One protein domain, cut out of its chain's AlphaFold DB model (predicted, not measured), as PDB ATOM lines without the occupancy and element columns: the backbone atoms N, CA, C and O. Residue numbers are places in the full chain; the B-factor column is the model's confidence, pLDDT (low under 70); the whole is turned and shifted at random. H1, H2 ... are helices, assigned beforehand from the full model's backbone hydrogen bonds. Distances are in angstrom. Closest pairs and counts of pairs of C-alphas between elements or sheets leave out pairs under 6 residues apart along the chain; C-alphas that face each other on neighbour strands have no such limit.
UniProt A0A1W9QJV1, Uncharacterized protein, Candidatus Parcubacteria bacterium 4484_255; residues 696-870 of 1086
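AT A GLANCE: This is residues 696 to 870 of the 1086 residues of an uncharacterized protein of Candidatus Parcubacteria bacterium 4484_255 (UniProt A0A1W9QJV1). Two lobes are joined by one long helix: in the larger lobe H3 is the core, with H1 and H5 packed across it, H2 and H4 close to its two ends and two long unnamed stretches beside them; H6 then reaches from H3 to a smaller, looser lobe, where H7 folds back across H6, and H8, H9 and H10 follow with few contacts. The two unnamed stretches of the larger lobe, residues 696 to 709 and 754 to 777, are tied by a short antiparallel pairing of residues 702 to 703 with 768 to 769. The printed part has 175 residues with ten named helices, H1 to H10 in order along it, and no named strand; the class is all helix, and the helices that touch are mostly crossed. The whole is compact, with a radius of gyration of the C-alphas of 18.1 A, and spans 59 by 41 by 27 A.

HOW THE PARTS SIT: Start at residue 696 and go past the unnamed residues to H1, residues 710 to 722. Next comes H2, residues 724 to 729, close to H1 but not clearly touching; their closest C-alphas, of Ser 719 and Trp 727, are 5.5 A apart, and their lines are about perpendicular at 89 degrees. Then look for the hub, H3, residues 732 to 748, which touches three helices. With residues 739 to 743 alone it touches H1, opposite ways at a steep tilt of 59 degrees; the closest C-alphas, of Asn 715 and Ile 739, are 6.5 A apart. H4, residues 750 to 753, is close to H3 but not clearly touching, with the C-alphas of Val 746 and Leu 752 the closest at 6.8 A. After the long link you reach H5, residues 778 to 789, which touches H3 at a steep tilt of 43 degrees, opposite ways; the closest C-alphas are those of Gln 734 and Ala 788, 4.9 A apart. H6, residues 793 to 811, touches H3 with residues 796 to 800 alone, about perpendicular at 73 degrees, the closest C-alphas being those of Glu 733 and Ile 796 at 5.8 A. With residues 802 to 809 alone H6 touches H7, residues 819 to 828, opposite ways at a steep tilt of 51 degrees; Ile 806 and Ala 825 have the closest C-alphas, 5.3 A apart. H8, residues 837 to 852, is close to H7 but not clearly touching, with the C-alphas of Leu 822 and Phe 843 the closest at 7.3 A. H9, residues 857 to 864, and H7 are near each other, with 8 pairs of C-alphas within 10 A. H10, residues 867 to 870, and H9 only just touch, and only at the corner, with 3 pairs of C-alphas within 8 A; the closest, of Leu 864 and Phe 870, are 6.5 A apart. Among the pairs that stay apart are H3 and H7, and H1 and H6. Every O i to N i+4 pair is within hydrogen-bond range in H1, H2, H5, H6, H7, H8 and H9, and 12 of 13 are in H3; H4 and H10 are too short for such a pair, and their single O i to N i+3 pair is within range in H4 but not in H10.

IN THESE COORDINATES: Find C-alpha 710 at (233.369, 173.809, 308.428), where H1 begins; from there it runs 18.2 A. H3 measures 24.3 A and H5 16.7 A. H6, the longest with 19 residues, runs 26.2 A from C-alpha 793 at (213.505, 171.448, 287.454). H7 measures 14.2 A and H8 21.8 A. H10 ends at C-alpha 870, at (211.225, 183.761, 318.387).

THE WHOLE: Look for the two C-alphas farthest apart at Glu 696 and Asn 854, 59.3 A. The printed part has no cut, and its long link is H4 to H5, with 24 residues. The mean pLDDT of the printed part is 82.0; residues 760 to 761, 833 to 838 and 847 to 870 are under 70.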
ATOM      1  N   GLU A 696     243.211 156.727 302.183       83.31
ATOM      2  CA  GLU A 696     243.892 156.979 303.454       83.31
ATOM      3  C   GLU A 696     244.226 158.463 303.626       83.31
ATOM      4  O   GLU A 696     244.078 158.996 304.724       83.31
ATOM      5  N   ALA A 697     244.626 159.158 302.557       84.19
ATOM      6  CA  ALA A 697     244.850 160.599 302.593       84.19
ATOM      7  C   ALA A 697     243.551 161.388 302.838       84.19
ATOM      8  O   ALA A 697     243.583 162.386 303.557       84.19
ATOM      9  N   LEU A 698     242.412 160.931 302.305       83.75
ATOM     10  CA  LEU A 698     241.098 161.559 302.506       83.75
ATOM     11  C   LEU A 698     240.528 161.371 303.915       83.75
ATOM     12  O   LEU A 698     239.694 162.164 304.346       83.75
ATOM     13  N   ASN A 699     240.964 160.337 304.631       87.69
ATOM     14  CA  ASN A 699     240.513 160.044 305.992       87.69
ATOM     15  C   ASN A 699     241.388 160.685 307.082       87.69
ATOM     16  O   ASN A 699     241.109 160.510 308.269       87.69
ATOM     17  N   LYS A 700     242.449 161.413 306.710       89.81
ATOM     18  CA  LYS A 700     243.274 162.135 307.683       89.81
ATOM     19  C   LYS A 700     242.523 163.355 308.227       89.81
ATOM     20  O   LYS A 700     241.876 164.050 307.440       89.81
ATOM     21  N   PRO A 701     242.638 163.646 309.538       91.69
ATOM     22  CA  PRO A 701     242.131 164.890 310.095       91.69
ATOM     23  C   PRO A 701     242.728 166.101 309.369       91.69
ATOM     24  O   PRO A 701     243.914 166.121 309.033       91.69
ATOM     25  N   ILE A 702     241.890 167.097 309.109       93.12
ATOM     26  CA  ILE A 702     242.262 168.365 308.489       93.12
ATOM     27  C   ILE A 702     242.486 169.370 309.610       93.12
ATOM     28  O   ILE A 702     241.579 169.612 310.400       93.12
ATOM     29  N   ILE A 703     243.670 169.972 309.660       93.38
ATOM     30  CA  ILE A 703     243.960 171.040 310.618       93.38
ATOM     31  C   ILE A 703     243.329 172.334 310.099       93.38
ATOM     32  O   ILE A 703     243.536 172.709 308.944       93.38
ATOM     33  N   VAL A 704     242.543 172.995 310.943       91.88
ATOM     34  CA  VAL A 704     241.836 174.237 310.614       91.88
ATOM     35  C   VAL A 704     242.821 175.402 310.567       91.88
ATOM     36  O   VAL A 704     243.475 175.721 311.563       91.88
ATOM     37  N   GLU A 705     242.905 176.065 309.416       92.56
ATOM     38  CA  GLU A 705     243.727 177.252 309.202       92.56
ATOM     39  C   GLU A 705     242.899 178.545 309.279       92.56
ATOM     40  O   GLU A 705     241.666 178.557 309.334       92.56
ATOM     41  N   LYS A 706     243.586 179.690 309.299       89.81
ATOM     42  CA  LYS A 706     242.921 180.995 309.339       89.81
ATOM     43  C   LYS A 706     242.089 181.210 308.068       89.81
ATOM     44  O   LYS A 706     242.642 181.294 306.979       89.81
ATOM     45  N   GLY A 707     240.785 181.424 308.243       86.00
ATOM     46  CA  GLY A 707     239.835 181.654 307.148       86.00
ATOM     47  C   GLY A 707     239.086 180.397 306.706       86.00
ATOM     48  O   GLY A 707     238.149 180.508 305.919       86.00
ATOM     49  N   ASP A 708     239.446 179.229 307.243       88.75
ATOM     50  CA  ASP A 708     238.684 178.010 307.020       88.75
ATOM     51  C   ASP A 708     237.330 178.056 307.729       88.75
ATOM     52  O   ASP A 708     237.177 178.590 308.827       88.75
ATOM     53  N   THR A 709     236.337 177.441 307.091       88.50
ATOM     54  CA  THR A 709     235.009 177.209 307.662       88.50
ATOM     55  C   THR A 709     234.681 175.723 307.571       88.50
ATOM     56  O   THR A 709     235.182 175.033 306.675       88.50
ATOM     57  N   VAL A 710     233.812 175.218 308.460       90.25
ATOM     58  CA  VAL A 710     233.369 173.809 308.428       90.25
ATOM     59  C   VAL A 710     232.802 173.479 307.053       90.25
ATOM     60  O   VAL A 710     233.126 172.447 306.471       90.25
ATOM     61  N   TRP A 711     232.004 174.394 306.503       90.31
ATOM     62  CA  TRP A 711     231.325 174.233 305.222       90.31
ATOM     63  C   TRP A 711     232.289 174.256 304.038       90.31
ATOM     64  O   TRP A 711     232.144 173.440 303.129       90.31
ATOM     65  N   GLY A 712     233.310 175.118 304.076       91.25
ATOM     66  CA  GLY A 712     234.383 175.112 303.082       91.25
ATOM     67  C   GLY A 712     235.117 173.770 303.057       91.25
ATOM     68  O   GLY A 712     235.231 173.149 302.002       91.25
ATOM     69  N   LYS A 713     235.516 173.259 304.230       93.94
ATOM     70  CA  LYS A 713     236.196 171.958 304.328       93.94
ATOM     71  C   LYS A 713     235.294 170.777 303.970       93.94
ATOM     72  O   LYS A 713     235.774 169.819 303.367       93.94
ATOM     73  N   LEU A 714     234.003 170.841 304.298       94.12
ATOM     74  CA  LEU A 714     233.026 169.827 303.907       94.12
ATOM     75  C   LEU A 714     232.888 169.747 302.380       94.12
ATOM     76  O   LEU A 714     232.941 168.653 301.822       94.12
ATOM     77  N   ASN A 715     232.769 170.894 301.702       94.31
ATOM     78  CA  ASN A 715     232.712 170.959 300.240       94.31
ATOM     79  C   ASN A 715     233.996 170.410 299.593       94.31
ATOM     80  O   ASN A 715     233.922 169.603 298.668       94.31
ATOM     81  N   ASP A 716     235.170 170.772 300.118       93.38
ATOM     82  CA  ASP A 716     236.450 170.240 299.634       93.38
ATOM     83  C   ASP A 716     236.520 168.711 299.771       93.38
ATOM     84  O   ASP A 716     236.984 168.014 298.865       93.38
ATOM     85  N   GLN A 717     236.045 168.169 300.896       94.25
ATOM     86  CA  GLN A 717     236.017 166.727 301.142       94.25
ATOM     87  C   GLN A 717     235.038 165.993 300.224       94.25
ATOM     88  O   GLN A 717     235.401 164.960 299.660       94.25
ATOM     89  N   LEU A 718     233.835 166.537 300.024       94.38
ATOM     90  CA  LEU A 718     232.859 166.003 299.072       94.38
ATOM     91  C   LEU A 718     233.427 165.994 297.649       94.38
ATOM     92  O   LEU A 718     233.407 164.957 296.989       94.38
ATOM     93  N   SER A 719     234.023 167.105 297.208       94.56
ATOM     94  CA  SER A 719     234.623 167.210 295.875       94.56
ATOM     95  C   SER A 719     235.709 166.161 295.638       94.56
ATOM     96  O   SER A 719     235.735 165.519 294.585       94.56
ATOM     97  N   ARG A 720     236.579 165.927 296.627       92.56
ATOM     98  CA  ARG A 720     237.635 164.914 296.514       92.56
ATOM     99  C   ARG A 720     237.094 163.484 296.543       92.56
ATOM    100  O   ARG A 720     237.598 162.647 295.806       92.56
ATOM    101  N   ARG A 721     236.072 163.197 297.358       91.44
ATOM    102  CA  ARG A 721     235.493 161.845 297.495       91.44
ATOM    103  C   ARG A 721     234.635 161.431 296.306       91.44
ATOM    104  O   ARG A 721     234.678 160.272 295.908       91.44
ATOM    105  N   VAL A 722     233.888 162.368 295.724       91.19
ATOM    106  CA  VAL A 722     233.141 162.144 294.474       91.19
ATOM    107  C   VAL A 722     234.091 162.097 293.264       91.19
ATOM    108  O   VAL A 722     233.794 161.466 292.246       91.19
ATOM    109  N   GLY A 723     235.261 162.722 293.402       91.62
ATOM    110  CA  GLY A 723     236.245 162.915 292.349       91.62
ATOM    111  C   GLY A 723     236.032 164.276 291.675       91.62
ATOM    112  O   GLY A 723     234.902 164.558 291.262       91.62
ATOM    113  N   PRO A 724     237.077 165.114 291.508       88.25
ATOM    114  CA  PRO A 724     236.934 166.469 290.968       88.25
ATOM    115  C   PRO A 724     236.201 166.518 289.624       88.25
ATOM    116  O   PRO A 724     235.355 167.384 289.413       88.25
ATOM    117  N   ASP A 725     236.462 165.555 288.738       90.06
ATOM    118  CA  ASP A 725     235.830 165.485 287.417       90.06
ATOM    119  C   ASP A 725     234.331 165.185 287.488       90.06
ATOM    120  O   ASP A 725     233.555 165.732 286.709       90.06
ATOM    121  N   ASN A 726     233.907 164.323 288.413       91.12
ATOM    122  CA  ASN A 726     232.494 163.993 288.593       91.12
ATOM    123  C   ASN A 726     231.774 165.110 289.345       91.12
ATOM    124  O   ASN A 726     230.683 165.506 288.951       91.12
ATOM    125  N   TRP A 727     232.419 165.670 290.369       94.75
ATOM    126  CA  TRP A 727     231.893 166.803 291.119       94.75
ATOM    127  C   TRP A 727     231.655 168.012 290.212       94.75
ATOM    128  O   TRP A 727     230.597 168.624 290.266       94.75
ATOM    129  N   ASN A 728     232.598 168.330 289.323       92.50
ATOM    130  CA  ASN A 728     232.482 169.473 288.414       92.50
ATOM    131  C   ASN A 728     231.494 169.263 287.258       92.50
ATOM    132  O   ASN A 728     231.107 170.239 286.620       92.50
ATOM    133  N   LYS A 729     231.085 168.019 286.978       94.75
ATOM    134  CA  LYS A 729     230.018 167.723 286.007       94.75
ATOM    135  C   LYS A 729     228.623 167.956 286.576       94.75
ATOM    136  O   LYS A 729     227.693 168.141 285.793       94.75
ATOM    137  N   LEU A 730     228.469 167.932 287.899       93.50
ATOM    138  CA  LEU A 730     227.195 168.228 288.539       93.50
ATOM    139  C   LEU A 730     226.890 169.733 288.405       93.50
ATOM    140  O   LEU A 730     227.748 170.558 288.748       93.50
ATOM    141  N   PRO A 731     225.681 170.115 287.948       96.00
ATOM    142  CA  PRO A 731     225.175 171.475 288.076       96.00
ATOM    143  C   PRO A 731     225.346 172.003 289.502       96.00
ATOM    144  O   PRO A 731     225.319 171.241 290.474       96.00
ATOM    145  N   GLN A 732     225.527 173.316 289.641       94.88
ATOM    146  CA  GLN A 732     225.812 173.923 290.940       94.88
ATOM    147  C   GLN A 732     224.708 173.611 291.962       94.88
ATOM    148  O   GLN A 732     225.016 173.285 293.098       94.88
ATOM    149  N   GLU A 733     223.449 173.600 291.540       95.69
ATOM    150  CA  GLU A 733     222.279 173.339 292.383       95.69
ATOM    151  C   GLU A 733     222.277 171.907 292.933       95.69
ATOM    152  O   GLU A 733     221.899 171.667 294.078       95.69
ATOM    153  N   GLN A 734     222.756 170.944 292.142       96.62
ATOM    154  CA  GLN A 734     222.891 169.555 292.581       96.62
ATOM    155  C   GLN A 734     224.035 169.400 293.589       96.62
ATOM    156  O   GLN A 734     223.915 168.640 294.548       96.62
ATOM    157  N   ARG A 735     225.131 170.148 293.413       96.31
ATOM    158  CA  ARG A 735     226.210 170.209 294.409       96.31
ATOM    159  C   ARG A 735     225.734 170.842 295.710       96.31
ATOM    160  O   ARG A 735     225.998 170.282 296.769       96.31
ATOM    161  N   ASP A 736     225.009 171.954 295.619       94.19
ATOM    162  CA  ASP A 736     224.441 172.660 296.770       94.19
ATOM    163  C   ASP A 736     223.507 171.725 297.560       94.19
ATOM    164  O   ASP A 736     223.652 171.599 298.774       94.19
ATOM    165  N   TYR A 737     222.660 170.950 296.869       95.25
ATOM    166  CA  TYR A 737     221.818 169.920 297.489       95.25
ATOM    167  C   TYR A 737     222.619 168.861 298.266       95.25
ATOM    168  O   TYR A 737     222.277 168.531 299.403       95.25
ATOM    169  N   ILE A 738     223.690 168.314 297.673       96.06
ATOM    170  CA  ILE A 738     224.531 167.306 298.344       96.06
ATOM    171  C   ILE A 738     225.209 167.919 299.572       96.06
ATOM    172  O   ILE A 738     225.258 167.287 300.626       96.06
ATOM    173  N   ILE A 739     225.724 169.143 299.447       94.06
ATOM    174  CA  ILE A 739     226.353 169.859 300.557       94.06
ATOM    175  C   ILE A 739     225.352 170.028 301.702       94.06
ATOM    176  O   ILE A 739     225.688 169.691 302.836       94.06
ATOM    177  N   ASP A 740     224.138 170.499 301.422       91.75
ATOM    178  CA  ASP A 740     223.122 170.756 302.446       91.75
ATOM    179  C   ASP A 740     222.692 169.471 303.171       91.75
ATOM    180  O   ASP A 740     222.640 169.453 304.401       91.75
ATOM    181  N   LEU A 741     222.547 168.351 302.450       93.75
ATOM    182  CA  LEU A 741     222.266 167.042 303.055       93.75
ATOM    183  C   LEU A 741     223.319 166.644 304.102       93.75
ATOM    184  O   LEU A 741     222.991 166.075 305.146       93.75
ATOM    185  N   TYR A 742     224.596 166.921 303.834       94.62
ATOM    186  CA  TYR A 742     225.672 166.631 304.780       94.62
ATOM    187  C   TYR A 742     225.844 167.715 305.850       94.62
ATOM    188  O   TYR A 742     226.253 167.380 306.965       94.62
ATOM    189  N   LYS A 743     225.494 168.979 305.570       91.25
ATOM    190  CA  LYS A 743     225.438 170.037 306.593       91.25
ATOM    191  C   LYS A 743     224.452 169.671 307.691       91.25
ATOM    192  O   LYS A 743     224.833 169.730 308.856       91.25
ATOM    193  N   ASP A 744     223.253 169.209 307.339       89.81
ATOM    194  CA  ASP A 744     222.229 168.819 308.316       89.81
ATOM    195  C   ASP A 744     222.745 167.759 309.298       89.81
ATOM    196  O   ASP A 744     222.495 167.833 310.502       89.81
ATOM    197  N   LYS A 745     223.552 166.806 308.818       91.88
ATOM    198  CA  LYS A 745     224.178 165.783 309.672       91.88
ATOM    199  C   LYS A 745     225.263 166.339 310.577       91.88
ATOM    200  O   LYS A 745     225.363 165.927 311.731       91.88
ATOM    201  N   VAL A 746     226.089 167.243 310.054       90.75
ATOM    202  CA  VAL A 746     227.133 167.903 310.845       90.75
ATOM    203  C   VAL A 746     226.502 168.773 311.929       90.75
ATOM    204  O   VAL A 746     226.979 168.754 313.057       90.75
ATOM    205  N   VAL A 747     225.411 169.483 311.627       86.69
ATOM    206  CA  VAL A 747     224.675 170.292 312.612       86.69
ATOM    207  C   VAL A 747     224.003 169.402 313.656       86.69
ATOM    208  O   VAL A 747     224.123 169.673 314.847       86.69
ATOM    209  N   ALA A 748     223.357 168.309 313.238       87.88
ATOM    210  CA  ALA A 748     222.718 167.371 314.158       87.88
ATOM    211  C   ALA A 748     223.721 166.658 315.082       87.88
ATOM    212  O   ALA A 748     223.360 166.251 316.187       87.88
ATOM    213  N   ASN A 749     224.971 166.474 314.641       90.62
ATOM    214  CA  ASN A 749     226.007 165.835 315.444       90.62
ATOM    215  C   ASN A 749     227.429 166.348 315.107       90.62
ATOM    216  O   ASN A 749     228.190 165.651 314.425       90.62
ATOM    217  N   PRO A 750     227.841 167.520 315.637       90.44
ATOM    218  CA  PRO A 750     229.153 168.119 315.353       90.44
ATOM    219  C   PRO A 750     230.333 167.235 315.781       90.44
ATOM    220  O   PRO A 750     231.409 167.265 315.178       90.44
ATOM    221  N   SER A 751     230.111 166.368 316.777       89.62
ATOM    222  CA  SER A 751     231.115 165.416 317.257       89.62
ATOM    223  C   SER A 751     231.519 164.375 316.201       89.62
ATOM    224  O   SER A 751     232.611 163.809 316.293       89.62
ATOM    225  N   LEU A 752     230.697 164.154 315.160       90.56
ATOM    226  CA  LEU A 752     231.043 163.277 314.033       90.56
ATOM    227  C   LEU A 752     232.306 163.727 313.309       90.56
ATOM    228  O   LEU A 752     233.015 162.877 312.773       90.56
ATOM    229  N   ILE A 753     232.575 165.035 313.311       92.81
ATOM    230  CA  ILE A 753     233.717 165.630 312.621       92.81
ATOM    231  C   ILE A 753     234.797 166.155 313.569       92.81
ATOM    232  O   ILE A 753     235.740 166.783 313.103       92.81
ATOM    233  N   GLY A 754     234.699 165.868 314.871       89.44
ATOM    234  CA  GLY A 754     235.707 166.260 315.862       89.44
ATOM    235  C   GLY A 754     235.526 167.657 316.461       89.44
ATOM    236  O   GLY A 754     236.432 168.132 317.137       89.44
ATOM    237  N   ILE A 755     234.377 168.313 316.257       87.56
ATOM    238  CA  ILE A 755     234.079 169.591 316.921       87.56
ATOM    239  C   ILE A 755     233.557 169.304 318.334       87.56
ATOM    240  O   ILE A 755     232.534 168.636 318.507       87.56
ATOM    241  N   GLU A 756     234.268 169.801 319.348       79.94
ATOM    242  CA  GLU A 756     233.860 169.700 320.750       79.94
ATOM    243  C   GLU A 756     232.809 170.776 321.085       79.94
ATOM    244  O   GLU A 756     233.080 171.976 321.034       79.94
ATOM    245  N   GLY A 757     231.599 170.338 321.449       72.75
ATOM    246  CA  GLY A 757     230.457 171.201 321.779       72.75
ATOM    247  C   GLY A 757     229.375 171.237 320.692       72.75
ATOM    248  O   GLY A 757     229.592 170.835 319.553       72.75
ATOM    249  N   ASN A 758     228.184 171.731 321.040       72.94
ATOM    250  CA  ASN A 758     227.017 171.744 320.142       72.94
ATOM    251  C   ASN A 758     227.032 172.890 319.109       72.94
ATOM    252  O   ASN A 758     226.024 173.130 318.456       72.94
ATOM    253  N   ASN A 759     228.141 173.622 318.957       75.25
ATOM    254  CA  ASN A 759     228.206 174.777 318.062       75.25
ATOM    255  C   ASN A 759     229.184 174.537 316.905       75.25
ATOM    256  O   ASN A 759     230.382 174.795 317.025       75.25
ATOM    257  N   ALA A 760     228.655 174.103 315.758       67.88
ATOM    258  CA  ALA A 760     229.427 173.894 314.529       67.88
ATOM    259  C   ALA A 760     230.089 175.182 313.992       67.88
ATOM    260  O   ALA A 760     231.036 175.107 313.212       67.88
ATOM    261  N   SER A 761     229.640 176.366 314.423       69.62
ATOM    262  CA  SER A 761     230.225 177.653 314.024       69.62
ATOM    263  C   SER A 761     231.452 178.061 314.858       69.62
ATOM    264  O   SER A 761     232.090 179.065 314.544       69.62
ATOM    265  N   ALA A 762     231.814 177.311 315.906       72.44
ATOM    266  CA  ALA A 762     232.869 177.669 316.859       72.44
ATOM    267  C   ALA A 762     234.254 177.065 316.536       72.44
ATOM    268  O   ALA A 762     234.964 176.631 317.443       72.44
ATOM    269  N   LEU A 763     234.651 177.043 315.259       82.81
ATOM    270  CA  LEU A 763     235.975 176.561 314.848       82.81
ATOM    271  C   LEU A 763     237.110 177.438 315.388       82.81
ATOM    272  O   LEU A 763     237.087 178.664 315.239       82.81
ATOM    273  N   LYS A 764     238.153 176.808 315.929       87.50
ATOM    274  CA  LYS A 764     239.407 177.463 316.308       87.50
ATOM    275  C   LYS A 764     240.533 177.041 315.369       87.50
ATOM    276  O   LYS A 764     240.578 175.924 314.862       87.50
ATOM    277  N   ILE A 765     241.471 177.960 315.144       90.12
ATOM    278  CA  ILE A 765     242.702 177.653 314.407       90.12
ATOM    279  C   ILE A 765     243.444 176.547 315.164       90.12
ATOM    280  O   ILE A 765     243.714 176.696 316.355       90.12
ATOM    281  N   GLY A 766     243.793 175.475 314.455       90.12
ATOM    282  CA  GLY A 766     244.442 174.294 315.021       90.12
ATOM    283  C   GLY A 766     243.498 173.145 315.382       90.12
ATOM    284  O   GLY A 766     244.005 172.071 315.694       90.12
ATOM    285  N   ASP A 767     242.174 173.326 315.306       91.31
ATOM    286  CA  ASP A 767     241.230 172.218 315.486       91.31
ATOM    287  C   ASP A 767     241.429 171.158 314.388       91.31
ATOM    288  O   ASP A 767     241.729 171.480 313.235       91.31
ATOM    289  N   GLU A 768     241.255 169.884 314.741       93.81
ATOM    290  CA  GLU A 768     241.367 168.756 313.815       93.81
ATOM    291  C   GLU A 768     239.977 168.281 313.373       93.81
ATOM    292  O   GLU A 768     239.242 167.661 314.141       93.81
ATOM    293  N   LEU A 769     239.623 168.528 312.110       94.38
ATOM    294  CA  LEU A 769     238.357 168.082 311.531       94.38
ATOM    295  C   LEU A 769     238.502 166.729 310.841       94.38
ATOM    296  O   LEU A 769     239.242 166.602 309.865       94.38
ATOM    297  N   ASN A 770     237.754 165.724 311.290       94.56
ATOM    298  CA  ASN A 770     237.787 164.385 310.705       94.56
ATOM    299  C   ASN A 770     236.433 163.970 310.118       94.56
ATOM    300  O   ASN A 770     235.562 163.461 310.814       94.56
ATOM    301  N   PHE A 771     236.293 164.091 308.801       95.06
ATOM    302  CA  PHE A 771     235.061 163.732 308.099       95.06
ATOM    303  C   PHE A 771     234.912 162.232 307.793       95.06
ATOM    304  O   PHE A 771     233.913 161.838 307.196       95.06
ATOM    305  N   ALA A 772     235.863 161.371 308.175       92.62
ATOM    306  CA  ALA A 772     235.832 159.955 307.797       92.62
ATOM    307  C   ALA A 772     234.540 159.251 308.246       92.62
ATOM    308  O   ALA A 772     233.941 158.526 307.457       92.62
ATOM    309  N   LYS A 773     234.068 159.525 309.471       92.62
ATOM    310  CA  LYS A 773     232.810 158.964 309.999       92.62
ATOM    311  C   LYS A 773     231.573 159.469 309.258       92.62
ATOM    312  O   LYS A 773     230.604 158.735 309.120       92.62
ATOM    313  N   LEU A 774     231.609 160.712 308.777       93.88
ATOM    314  CA  LEU A 774     230.506 161.302 308.021       93.88
ATOM    315  C   LEU A 774     230.308 160.602 306.664       93.88
ATOM    316  O   LEU A 774     229.195 160.566 306.148       93.88
ATOM    317  N   PHE A 775     231.382 160.032 306.107       93.31
ATOM    318  CA  PHE A 775     231.414 159.394 304.787       93.31
ATOM    319  C   PHE A 775     231.679 157.883 304.839       93.31
ATOM    320  O   PHE A 775     232.086 157.300 303.834       93.31
ATOM    321  N   GLU A 776     231.496 157.247 305.998       88.31
ATOM    322  CA  GLU A 776     231.755 155.812 306.167       88.31
ATOM    323  C   GLU A 776     230.777 154.959 305.338       88.31
ATOM    324  O   GLU A 776     231.166 153.933 304.777       88.31
ATOM    325  N   ASP A 777     229.532 155.423 305.186       88.00
ATOM    326  CA  ASP A 777     228.530 154.784 304.334       88.00
ATOM    327  C   ASP A 777     228.637 155.270 302.878       88.00
ATOM    328  O   ASP A 777     228.082 156.297 302.471       88.00
ATOM    329  N   SER A 778     229.357 154.499 302.061       83.38
ATOM    330  CA  SER A 778     229.498 154.770 300.628       83.38
ATOM    331  C   SER A 778     228.182 154.643 299.853       83.38
ATOM    332  O   SER A 778     228.030 155.297 298.818       83.38
ATOM    333  N   ASN A 779     227.211 153.859 300.337       86.50
ATOM    334  CA  ASN A 779     225.895 153.774 299.702       86.50
ATOM    335  C   ASN A 779     225.122 155.070 299.900       86.50
ATOM    336  O   ASN A 779     224.454 155.527 298.976       86.50
ATOM    337  N   GLU A 780     225.242 155.683 301.072       91.38
ATOM    338  CA  GLU A 780     224.569 156.938 301.367       91.38
ATOM    339  C   GLU A 780     225.077 158.086 300.483       91.38
ATOM    340  O   GLU A 780     224.278 158.855 299.950       91.38
ATOM    341  N   MET A 781     226.392 158.154 300.241       91.88
ATOM    342  CA  MET A 781     226.974 159.139 299.321       91.88
ATOM    343  C   MET A 781     226.485 158.929 297.882       91.88
ATOM    344  O   MET A 781     226.112 159.891 297.210       91.88
ATOM    345  N   ASN A 782     226.413 157.678 297.421       90.31
ATOM    346  CA  ASN A 782     225.877 157.363 296.095       90.31
ATOM    347  C   ASN A 782     224.385 157.718 295.983       90.31
ATOM    348  O   ASN A 782     223.978 158.307 294.986       90.31
ATOM    349  N   GLN A 783     223.587 157.442 297.018       92.56
ATOM    350  CA  GLN A 783     222.177 157.840 297.069       92.56
ATOM    351  C   GLN A 783     222.003 159.360 297.076       92.56
ATOM    352  O   GLN A 783     221.055 159.864 296.478       92.56
ATOM    353  N   ALA A 784     222.889 160.104 297.745       93.81
ATOM    354  CA  ALA A 784     222.860 161.563 297.722       93.81
ATOM    355  C   ALA A 784     223.112 162.098 296.303       93.81
ATOM    356  O   ALA A 784     222.373 162.968 295.846       93.81
ATOM    357  N   ILE A 785     224.087 161.534 295.580       93.75
ATOM    358  CA  ILE A 785     224.384 161.895 294.182       93.75
ATOM    359  C   ILE A 785     223.220 161.527 293.255       93.75
ATOM    360  O   ILE A 785     222.840 162.322 292.394       93.75
ATOM    361  N   GLU A 786     222.630 160.346 293.432       93.81
ATOM    362  CA  GLU A 786     221.485 159.882 292.645       93.81
ATOM    363  C   GLU A 786     220.260 160.783 292.863       93.81
ATOM    364  O   GLU A 786     219.662 161.258 291.899       93.81
ATOM    365  N   LYS A 787     219.940 161.113 294.121       95.38
ATOM    366  CA  LYS A 787     218.860 162.053 294.462       95.38
ATOM    367  C   LYS A 787     219.113 163.452 293.912       95.38
ATOM    368  O   LYS A 787     218.179 164.060 293.403       95.38
ATOM    369  N   ALA A 788     220.353 163.940 293.984       95.31
ATOM    370  CA  ALA A 788     220.733 165.230 293.414       95.31
ATOM    371  C   ALA A 788     220.540 165.242 291.890       95.31
ATOM    372  O   ALA A 788     219.990 166.190 291.334       95.31
ATOM    373  N   SER A 789     220.931 164.152 291.223       92.25
ATOM    374  CA  SER A 789     220.766 163.978 289.777       92.25
ATOM    375  C   SER A 789     219.292 163.880 289.368       92.25
ATOM    376  O   SER A 789     218.931 164.319 288.280       92.25
ATOM    377  N   GLY A 790     218.444 163.328 290.243       93.56
ATOM    378  CA  GLY A 790     216.999 163.176 290.054       93.56
ATOM    379  C   GLY A 790     216.140 164.354 290.531       93.56
ATOM    380  O   GLY A 790     214.918 164.205 290.603       93.56
ATOM    381  N   LEU A 791     216.729 165.504 290.887       94.75
ATOM    382  CA  LEU A 791     215.962 166.692 291.273       94.75
ATOM    383  C   LEU A 791     215.088 167.186 290.111       94.75
ATOM    384  O   LEU A 791     215.527 167.254 288.963       94.75
ATOM    385  N   SER A 792     213.843 167.565 290.417       96.00
ATOM    386  CA  SER A 792     212.963 168.207 289.436       96.00
ATOM    387  C   SER A 792     213.489 169.595 289.060       96.00
ATOM    388  O   SER A 792     214.174 170.241 289.852       96.00
ATOM    389  N   GLN A 793     213.119 170.095 287.876       94.81
ATOM    390  CA  GLN A 793     213.505 171.448 287.454       94.81
ATOM    391  C   GLN A 793     213.038 172.516 288.455       94.81
ATOM    392  O   GLN A 793     213.800 173.412 288.783       94.81
ATOM    393  N   GLU A 794     211.835 172.371 289.019       93.94
ATOM    394  CA  GLU A 794     211.327 173.265 290.067       93.94
ATOM    395  C   GLU A 794     212.219 173.254 291.321       93.94
ATOM    396  O   GLU A 794     212.482 174.302 291.907       93.94
ATOM    397  N   ALA A 795     212.727 172.086 291.730       93.38
ATOM    398  CA  ALA A 795     213.656 171.995 292.853       93.38
ATOM    399  C   ALA A 795     215.005 172.659 292.531       93.38
ATOM    400  O   ALA A 795     215.542 173.372 293.375       93.38
ATOM    401  N   ILE A 796     215.520 172.471 291.312       93.69
ATOM    402  CA  ILE A 796     216.739 173.135 290.824       93.69
ATOM    403  C   ILE A 796     216.556 174.660 290.840       93.69
ATOM    404  O   ILE A 796     217.390 175.366 291.404       93.69
ATOM    405  N   ASP A 797     215.444 175.164 290.304       92.81
ATOM    406  CA  ASP A 797     215.138 176.599 290.249       92.81
ATOM    407  C   ASP A 797     215.002 177.199 291.660       92.81
ATOM    408  O   ASP A 797     215.529 178.278 291.932       92.81
ATOM    409  N   ASN A 798     214.367 176.476 292.589       91.56
ATOM    410  CA  ASN A 798     214.258 176.892 293.988       91.56
ATOM    411  C   ASN A 798     215.626 176.952 294.686       91.56
ATOM    412  O   ASN A 798     215.898 177.905 295.418       91.56
ATOM    413  N   ILE A 799     216.506 175.972 294.453       92.44
ATOM    414  CA  ILE A 799     217.871 175.976 295.003       92.44
ATOM    415  C   ILE A 799     218.674 177.146 294.421       92.44
ATOM    416  O   ILE A 799     219.340 177.867 295.168       92.44
ATOM    417  N   ALA A 800     218.568 177.390 293.113       92.50
ATOM    418  CA  ALA A 800     219.225 178.517 292.456       92.50
ATOM    419  C   ALA A 800     218.745 179.870 293.013       92.50
ATOM    420  O   ALA A 800     219.577 180.712 293.353       92.50
ATOM    421  N   ALA A 801     217.429 180.054 293.174       90.25
ATOM    422  CA  ALA A 801     216.840 181.272 293.734       90.25
ATOM    423  C   ALA A 801     217.257 181.498 295.197       90.25
ATOM    424  O   ALA A 801     217.595 182.615 295.593       90.25
ATOM    425  N   ASN A 802     217.295 180.429 295.998       91.19
ATOM    426  CA  ASN A 802     217.773 180.472 297.378       91.19
ATOM    427  C   ASN A 802     219.245 180.898 297.456       91.19
ATOM    428  O   ASN A 802     219.599 181.767 298.256       91.19
ATOM    429  N   ARG A 803     220.097 180.333 296.591       89.62
ATOM    430  CA  ARG A 803     221.511 180.707 296.491       89.62
ATOM    431  C   ARG A 803     221.687 182.157 296.056       89.62
ATOM    432  O   ARG A 803     222.530 182.849 296.617       89.62
ATOM    433  N   GLU A 804     220.916 182.622 295.076       89.62
ATOM    434  CA  GLU A 804     220.960 184.012 294.619       89.62
ATOM    435  C   GLU A 804     220.565 184.977 295.744       89.62
ATOM    436  O   GLU A 804     221.271 185.955 295.983       89.62
ATOM    437  N   LEU A 805     219.501 184.671 296.496       88.25
ATOM    438  CA  LEU A 805     219.088 185.490 297.634       88.25
ATOM    439  C   LEU A 805     220.183 185.559 298.704       88.25
ATOM    440  O   LEU A 805     220.540 186.654 299.138       88.25
ATOM    441  N   ILE A 806     220.754 184.414 299.094       85.06
ATOM    442  CA  ILE A 806     221.866 184.374 300.054       85.06
ATOM    443  C   ILE A 806     223.063 185.159 299.507       85.06
ATOM    444  O   ILE A 806     223.634 185.981 300.217       85.06
ATOM    445  N   GLY A 807     223.421 184.956 298.238       83.69
ATOM    446  CA  GLY A 807     224.525 185.652 297.582       83.69
ATOM    447  C   GLY A 807     224.341 187.168 297.572       83.69
ATOM    448  O   GLY A 807     225.277 187.897 297.891       83.69
ATOM    449  N   ASN A 808     223.137 187.657 297.285       84.56
ATOM    450  CA  ASN A 808     222.814 189.084 297.298       84.56
ATOM    451  C   ASN A 808     222.912 189.677 298.710       84.56
ATOM    452  O   ASN A 808     223.470 190.761 298.885       84.56
ATOM    453  N   VAL A 809     222.437 188.950 299.724       84.88
ATOM    454  CA  VAL A 809     222.534 189.383 301.127       84.88
ATOM    455  C   VAL A 809     223.988 189.381 301.617       84.88
ATOM    456  O   VAL A 809     224.390 190.298 302.329       84.88
ATOM    457  N   MET A 810     224.788 188.390 301.214       79.25
ATOM    458  CA  MET A 810     226.169 188.203 301.680       79.25
ATOM    459  C   MET A 810     227.212 189.027 300.909       79.25
ATOM    460  O   MET A 810     228.271 189.328 301.454       79.25
ATOM    461  N   SER A 811     226.955 189.361 299.641       76.31
ATOM    462  CA  SER A 811     227.864 190.173 298.811       76.31
ATOM    463  C   SER A 811     227.704 191.676 299.045       76.31
ATOM    464  O   SER A 811     228.654 192.439 298.854       76.31
ATOM    465  N   GLY A 812     226.520 192.110 299.485       76.44
ATOM    466  CA  GLY A 812     226.313 193.443 300.028       76.44
ATOM    467  C   GLY A 812     226.945 193.586 301.412       76.44
ATOM    468  O   GLY A 812     227.246 192.612 302.098       76.44
ATOM    469  N   LYS A 813     227.115 194.827 301.875       75.12
ATOM    470  CA  LYS A 813     227.312 195.020 303.310       75.12
ATOM    471  C   LYS A 813     226.038 194.559 304.018       75.12
ATOM    472  O   LYS A 813     224.968 195.055 303.675       75.12
ATOM    473  N   LEU A 814     226.153 193.644 304.982       73.44
ATOM    474  CA  LEU A 814     225.015 193.095 305.737       73.44
ATOM    475  C   LEU A 814     224.096 194.200 306.298       73.44
ATOM    476  O   LEU A 814     222.880 194.055 306.250       73.44
ATOM    477  N   GLU A 815     224.666 195.347 306.690       74.50
ATOM    478  CA  GLU A 815     223.976 196.587 307.104       74.50
ATOM    479  C   GLU A 815     222.999 197.178 306.059       74.50
ATOM    480  O   GLU A 815     222.073 197.902 306.414       74.50
ATOM    481  N   ASN A 816     223.123 196.816 304.780       80.38
ATOM    482  CA  ASN A 816     222.269 197.304 303.693       80.38
ATOM    483  C   ASN A 816     221.193 196.301 303.248       80.38
ATOM    484  O   ASN A 816     220.292 196.680 302.500       80.38
ATOM    485  N   ALA A 817     221.271 195.033 303.666       82.38
ATOM    486  CA  ALA A 817     220.242 194.048 303.336       82.38
ATOM    487  C   ALA A 817     218.911 194.428 304.010       82.38
ATOM    488  O   ALA A 817     218.910 194.942 305.132       82.38
ATOM    489  N   SER A 818     217.766 194.204 303.358       83.88
ATOM    490  CA  SER A 818     216.470 194.470 303.997       83.88
ATOM    491  C   SER A 818     216.241 193.494 305.160       83.88
ATOM    492  O   SER A 818     216.736 192.367 305.139       83.88
ATOM    493  N   GLY A 819     215.487 193.896 306.192       78.00
ATOM    494  CA  GLY A 819     215.169 192.996 307.313       78.00
ATOM    495  C   GLY A 819     214.465 191.712 306.855       78.00
ATOM    496  O   GLY A 819     214.759 190.628 307.349       78.00
ATOM    497  N   THR A 820     213.600 191.820 305.843       80.56
ATOM    498  CA  THR A 820     212.906 190.682 305.230       80.56
ATOM    499  C   THR A 820     213.867 189.742 304.507       80.56
ATOM    500  O   THR A 820     213.741 188.528 304.651       80.56
ATOM    501  N   ASP A 821     214.838 190.273 303.761       84.81
ATOM    502  CA  ASP A 821     215.824 189.447 303.051       84.81
ATOM    503  C   ASP A 821     216.808 188.798 304.020       84.81
ATOM    504  O   ASP A 821     217.154 187.637 303.831       84.81
ATOM    505  N   LEU A 822     217.178 189.488 305.107       81.44
ATOM    506  CA  LEU A 822     217.964 188.899 306.193       81.44
ATOM    507  C   LEU A 822     217.224 187.725 306.845       81.44
ATOM    508  O   LEU A 822     217.798 186.651 306.985       81.44
ATOM    509  N   ILE A 823     215.943 187.885 307.193       80.38
ATOM    510  CA  ILE A 823     215.138 186.801 307.783       80.38
ATOM    511  C   ILE A 823     214.983 185.640 306.800       80.38
ATOM    512  O   ILE A 823     215.129 184.481 307.188       80.38
ATOM    513  N   LYS A 824     214.690 185.924 305.526       85.19
ATOM    514  CA  LYS A 824     214.566 184.884 304.497       85.19
ATOM    515  C   LYS A 824     215.881 184.143 304.297       85.19
ATOM    516  O   LYS A 824     215.869 182.920 304.327       85.19
ATOM    517  N   ALA A 825     216.998 184.853 304.155       85.19
ATOM    518  CA  ALA A 825     218.312 184.238 304.026       85.19
ATOM    519  C   ALA A 825     218.670 183.423 305.279       85.19
ATOM    520  O   ALA A 825     219.114 182.291 305.132       85.19
ATOM    521  N   MET A 826     218.381 183.916 306.489       81.06
ATOM    522  CA  MET A 826     218.563 183.154 307.732       81.06
ATOM    523  C   MET A 826     217.736 181.865 307.741       81.06
ATOM    524  O   MET A 826     218.240 180.808 308.101       81.06
ATOM    525  N   ASN A 827     216.469 181.932 307.325       80.62
ATOM    526  CA  ASN A 827     215.594 180.763 307.257       80.62
ATOM    527  C   ASN A 827     216.074 179.744 306.214       80.62
ATOM    528  O   ASN A 827     216.040 178.548 306.486       80.62
ATOM    529  N   ILE A 828     216.515 180.207 305.040       83.62
ATOM    530  CA  ILE A 828     217.055 179.346 303.977       83.62
ATOM    531  C   ILE A 828     218.362 178.697 304.432       83.62
ATOM    532  O   ILE A 828     218.575 177.520 304.174       83.62
ATOM    533  N   MET A 829     219.205 179.434 305.156       79.38
ATOM    534  CA  MET A 829     220.440 178.913 305.737       79.38
ATOM    535  C   MET A 829     220.207 177.995 306.942       79.38
ATOM    536  O   MET A 829     221.189 177.556 307.512       79.38
ATOM    537  N   GLY A 830     218.958 177.714 307.340       77.00
ATOM    538  CA  GLY A 830     218.633 176.786 308.430       77.00
ATOM    539  C   GLY A 830     218.644 177.394 309.836       77.00
ATOM    540  O   GLY A 830     218.738 176.675 310.828       77.00
ATOM    541  N   GLY A 831     218.495 178.716 309.945       79.00
ATOM    542  CA  GLY A 831     218.353 179.444 311.207       79.00
ATOM    543  C   GLY A 831     219.658 180.049 311.727       79.00
ATOM    544  O   GLY A 831     220.710 179.972 311.088       79.00
ATOM    545  N   GLY A 832     219.592 180.689 312.900       70.19
ATOM    546  CA  GLY A 832     220.724 181.426 313.474       70.19
ATOM    547  C   GLY A 832     221.966 180.558 313.704       70.19
ATOM    548  O   GLY A 832     223.077 180.981 313.409       70.19
ATOM    549  N   GLU A 833     221.786 179.308 314.131       64.12
ATOM    550  CA  GLU A 833     222.894 178.377 314.392       64.12
ATOM    551  C   GLU A 833     223.715 178.041 313.136       64.12
ATOM    552  O   GLU A 833     224.918 177.782 313.225       64.12
ATOM    553  N   GLN A 834     223.077 178.091 311.963       68.62
ATOM    554  CA  GLN A 834     223.661 177.703 310.680       68.62
ATOM    555  C   GLN A 834     224.091 178.904 309.813       68.62
ATOM    556  O   GLN A 834     224.945 178.763 308.936       68.62
ATOM    557  N   SER A 835     223.562 180.102 310.092       69.12
ATOM    558  CA  SER A 835     223.787 181.329 309.300       69.12
ATOM    559  C   SER A 835     225.141 182.014 309.554       69.12
ATOM    560  O   SER A 835     225.490 182.979 308.875       69.12
ATOM    561  N   GLY A 836     225.925 181.520 310.517       67.62
ATOM    562  CA  GLY A 836     227.235 182.060 310.887       67.62
ATOM    563  C   GLY A 836     227.166 183.287 311.807       67.62
ATOM    564  O   GLY A 836     226.223 184.078 311.780       67.62
ATOM    565  N   ALA A 837     228.201 183.464 312.634       66.12
ATOM    566  CA  ALA A 837     228.201 184.444 313.727       66.12
ATOM    567  C   ALA A 837     227.976 185.900 313.272       66.12
ATOM    568  O   ALA A 837     227.253 186.638 313.934       66.12
ATOM    569  N   GLY A 838     228.541 186.306 312.129       69.06
ATOM    570  CA  GLY A 838     228.366 187.668 311.607       69.06
ATOM    571  C   GLY A 838     226.923 187.982 311.197       69.06
ATOM    572  O   GLY A 838     226.448 189.090 311.424       69.06
ATOM    573  N   PHE A 839     226.206 186.994 310.655       73.12
ATOM    574  CA  PHE A 839     224.808 187.143 310.250       73.12
ATOM    575  C   PHE A 839     223.881 187.228 311.466       73.12
ATOM    576  O   PHE A 839     223.004 188.087 311.535       73.12
ATOM    577  N   VAL A 840     224.125 186.365 312.459       72.56
ATOM    578  CA  VAL A 840     223.408 186.370 313.741       72.56
ATOM    579  C   VAL A 840     223.612 187.691 314.468       72.56
ATOM    580  O   VAL A 840     222.647 188.267 314.961       72.56
ATOM    581  N   GLN A 841     224.846 188.194 314.505       74.19
ATOM    582  CA  GLN A 841     225.164 189.442 315.186       74.19
ATOM    583  C   GLN A 841     224.484 190.645 314.522       74.19
ATOM    584  O   GLN A 841     223.910 191.470 315.224       74.19
ATOM    585  N   GLU A 842     224.472 190.732 313.189       77.38
ATOM    586  CA  GLU A 842     223.737 191.793 312.486       77.38
ATOM    587  C   GLU A 842     222.224 191.709 312.745       77.38
ATOM    588  O   GLU A 842     221.570 192.717 313.014       77.38
ATOM    589  N   PHE A 843     221.660 190.499 312.711       75.19
ATOM    590  CA  PHE A 843     220.250 190.284 313.023       75.19
ATOM    591  C   PHE A 843     219.913 190.701 314.465       75.19
ATOM    592  O   PHE A 843     218.910 191.380 314.699       75.19
ATOM    593  N   GLN A 844     220.770 190.355 315.429       71.06
ATOM    594  CA  GLN A 844     220.643 190.756 316.832       71.06
ATOM    595  C   GLN A 844     220.769 192.269 317.013       71.06
ATOM    596  O   GLN A 844     219.959 192.850 317.733       71.06
ATOM    597  N   ASN A 845     221.722 192.918 316.336       75.00
ATOM    598  CA  ASN A 845     221.894 194.372 316.381       75.00
ATOM    599  C   ASN A 845     220.617 195.077 315.910       75.00
ATOM    600  O   ASN A 845     220.066 195.899 316.633       75.00
ATOM    601  N   ARG A 846     220.055 194.661 314.769       71.12
ATOM    602  CA  ARG A 846     218.806 195.235 314.243       71.12
ATOM    603  C   ARG A 846     217.594 194.943 315.112       71.12
ATOM    604  O   ARG A 846     216.735 195.800 315.269       71.12
ATOM    605  N   THR A 847     217.514 193.744 315.683       63.72
ATOM    606  CA  THR A 847     216.439 193.393 316.622       63.72
ATOM    607  C   THR A 847     216.528 194.260 317.879       63.72
ATOM    608  O   THR A 847     215.513 194.750 318.361       63.72
ATOM    609  N   THR A 848     217.743 194.528 318.361       64.12
ATOM    610  CA  THR A 848     217.998 195.418 319.500       64.12
ATOM    611  C   THR A 848     217.651 196.870 319.165       64.12
ATOM    612  O   THR A 848     217.010 197.534 319.976       64.12
ATOM    613  N   ASP A 849     217.972 197.345 317.959       62.41
ATOM    614  CA  ASP A 849     217.609 198.689 317.490       62.41
ATOM    615  C   ASP A 849     216.085 198.859 317.330       62.41
ATOM    616  O   ASP A 849     215.535 199.897 317.692       62.41
ATOM    617  N   ILE A 850     215.383 197.824 316.849       58.19
ATOM    618  CA  ILE A 850     213.912 197.776 316.712       58.19
ATOM    619  C   ILE A 850     213.218 197.699 318.080       58.19
ATOM    620  O   ILE A 850     212.140 198.254 318.256       58.19
ATOM    621  N   ILE A 851     213.806 197.014 319.062       50.78
ATOM    622  CA  ILE A 851     213.258 196.946 320.427       50.78
ATOM    623  C   ILE A 851     213.581 198.233 321.211       50.78
ATOM    624  O   ILE A 851     212.796 198.654 322.060       50.78
ATOM    625  N   GLY A 852     214.715 198.878 320.921       46.16
ATOM    626  CA  GLY A 852     215.166 200.113 321.565       46.16
ATOM    627  C   GLY A 852     214.548 201.403 321.007       46.16
ATOM    628  O   GLY A 852     214.468 202.396 321.731       46.16
ATOM    629  N   ALA A 853     214.085 201.410 319.755       48.03
ATOM    630  CA  ALA A 853     213.399 202.538 319.124       48.03
ATOM    631  C   ALA A 853     211.961 202.149 318.755       48.03
ATOM    632  O   ALA A 853     211.744 201.029 318.330       48.03
ATOM    633  N   ASN A 854     210.990 203.065 318.895       48.81
ATOM    634  CA  ASN A 854     209.564 202.884 318.553       48.81
ATOM    635  C   ASN A 854     209.343 202.261 317.154       48.81
ATOM    636  O   ASN A 854     209.084 202.977 316.183       48.81
ATOM    637  N   ALA A 855     209.447 200.938 317.044       50.81
ATOM    638  CA  ALA A 855     209.303 200.214 315.796       50.81
ATOM    639  C   ALA A 855     207.865 200.277 315.294       50.81
ATOM    640  O   ALA A 855     206.913 200.315 316.083       50.81
ATOM    641  N   SER A 856     207.695 200.270 313.970       51.97
ATOM    642  CA  SER A 856     206.350 200.239 313.409       51.97
ATOM    643  C   SER A 856     205.672 198.897 313.746       51.97
ATOM    644  O   SER A 856     206.341 197.858 313.797       51.97
ATOM    645  N   PRO A 857     204.343 198.875 313.954       48.88
ATOM    646  CA  PRO A 857     203.595 197.647 314.242       48.88
ATOM    647  C   PRO A 857     203.840 196.504 313.239       48.88
ATOM    648  O   PRO A 857     203.825 195.335 313.619       48.88
ATOM    649  N   GLU A 858     204.136 196.826 311.978       50.78
ATOM    650  CA  GLU A 858     204.432 195.861 310.907       50.78
ATOM    651  C   GLU A 858     205.804 195.182 311.080       50.78
ATOM    652  O   GLU A 858     205.946 193.978 310.836       50.78
ATOM    653  N   GLN A 859     206.813 195.922 311.557       54.16
ATOM    654  CA  GLN A 859     208.138 195.369 311.862       54.16
ATOM    655  C   GLN A 859     208.062 194.398 313.045       54.16
ATOM    656  O   GLN A 859     208.632 193.307 312.983       54.16
ATOM    657  N   MET A 860     207.292 194.745 314.083       51.56
ATOM    658  CA  MET A 860     207.065 193.849 315.219       51.56
ATOM    659  C   MET A 860     206.216 192.631 314.850       51.56
ATOM    660  O   MET A 860     206.556 191.521 315.254       51.56
ATOM    661  N   GLN A 861     205.166 192.782 314.034       52.53
ATOM    662  CA  GLN A 861     204.379 191.635 313.568       52.53
ATOM    663  C   GLN A 861     205.233 190.622 312.800       52.53
ATOM    664  O   GLN A 861     205.090 189.423 313.030       52.53
ATOM    665  N   THR A 862     206.145 191.082 311.943       54.28
ATOM    666  CA  THR A 862     206.992 190.192 311.130       54.28
ATOM    667  C   THR A 862     207.958 189.364 311.989       54.28
ATOM    668  O   THR A 862     208.173 188.186 311.710       54.28
ATOM    669  N   ILE A 863     208.505 189.954 313.057       52.59
ATOM    670  CA  ILE A 863     209.402 189.268 314.004       52.59
ATOM    671  C   ILE A 863     208.617 188.283 314.887       52.59
ATOM    672  O   ILE A 863     209.056 187.152 315.090       52.59
ATOM    673  N   LEU A 864     207.433 188.680 315.366       48.50
ATOM    674  CA  LEU A 864     206.612 187.890 316.293       48.50
ATOM    675  C   LEU A 864     205.893 186.698 315.635       48.50
ATOM    676  O   LEU A 864     205.563 185.737 316.324       48.50
ATOM    677  N   HIS A 865     205.661 186.718 314.318       48.44
ATOM    678  CA  HIS A 865     204.952 185.641 313.607       48.44
ATOM    679  C   HIS A 865     205.855 184.492 313.120       48.44
ATOM    680  O   HIS A 865     205.347 183.552 312.506       48.44
ATOM    681  N   ASN A 866     207.171 184.519 313.378       49.19
ATOM    682  CA  ASN A 866     208.072 183.428 312.991       49.19
ATOM    683  C   ASN A 866     208.543 182.598 314.209       49.19
ATOM    684  O   ASN A 866     209.539 182.949 314.853       49.19
ATOM    685  N   PRO A 867     207.887 181.460 314.513       43.72
ATOM    686  CA  PRO A 867     208.169 180.664 315.710       43.72
ATOM    687  C   PRO A 867     209.578 180.050 315.742       43.72
ATOM    688  O   PRO A 867     210.102 179.825 316.826       43.72
ATOM    689  N   LYS A 868     210.238 179.837 314.590       41.66
ATOM    690  CA  LYS A 868     211.626 179.326 314.533       41.66
ATOM    691  C   LYS A 868     212.684 180.366 314.921       41.66
ATOM    692  O   LYS A 868     213.828 180.007 315.171       41.66
ATOM    693  N   VAL A 869     212.308 181.643 314.929       47.53
ATOM    694  CA  VAL A 869     213.189 182.778 315.245       47.53
ATOM    695  C   VAL A 869     212.914 183.290 316.656       47.53
ATOM    696  O   VAL A 869     213.846 183.602 317.389       47.53
ATOM    697  N   PHE A 870     211.642 183.328 317.054       43.72
ATOM    698  CA  PHE A 870     211.225 183.761 318.387       43.72
ATOM    699  C   PHE A 870     211.451 182.685 319.463       43.72
ATOM    700  O   PHE A 870     211.816 183.028 320.584       43.72
TER     701      PHE A 870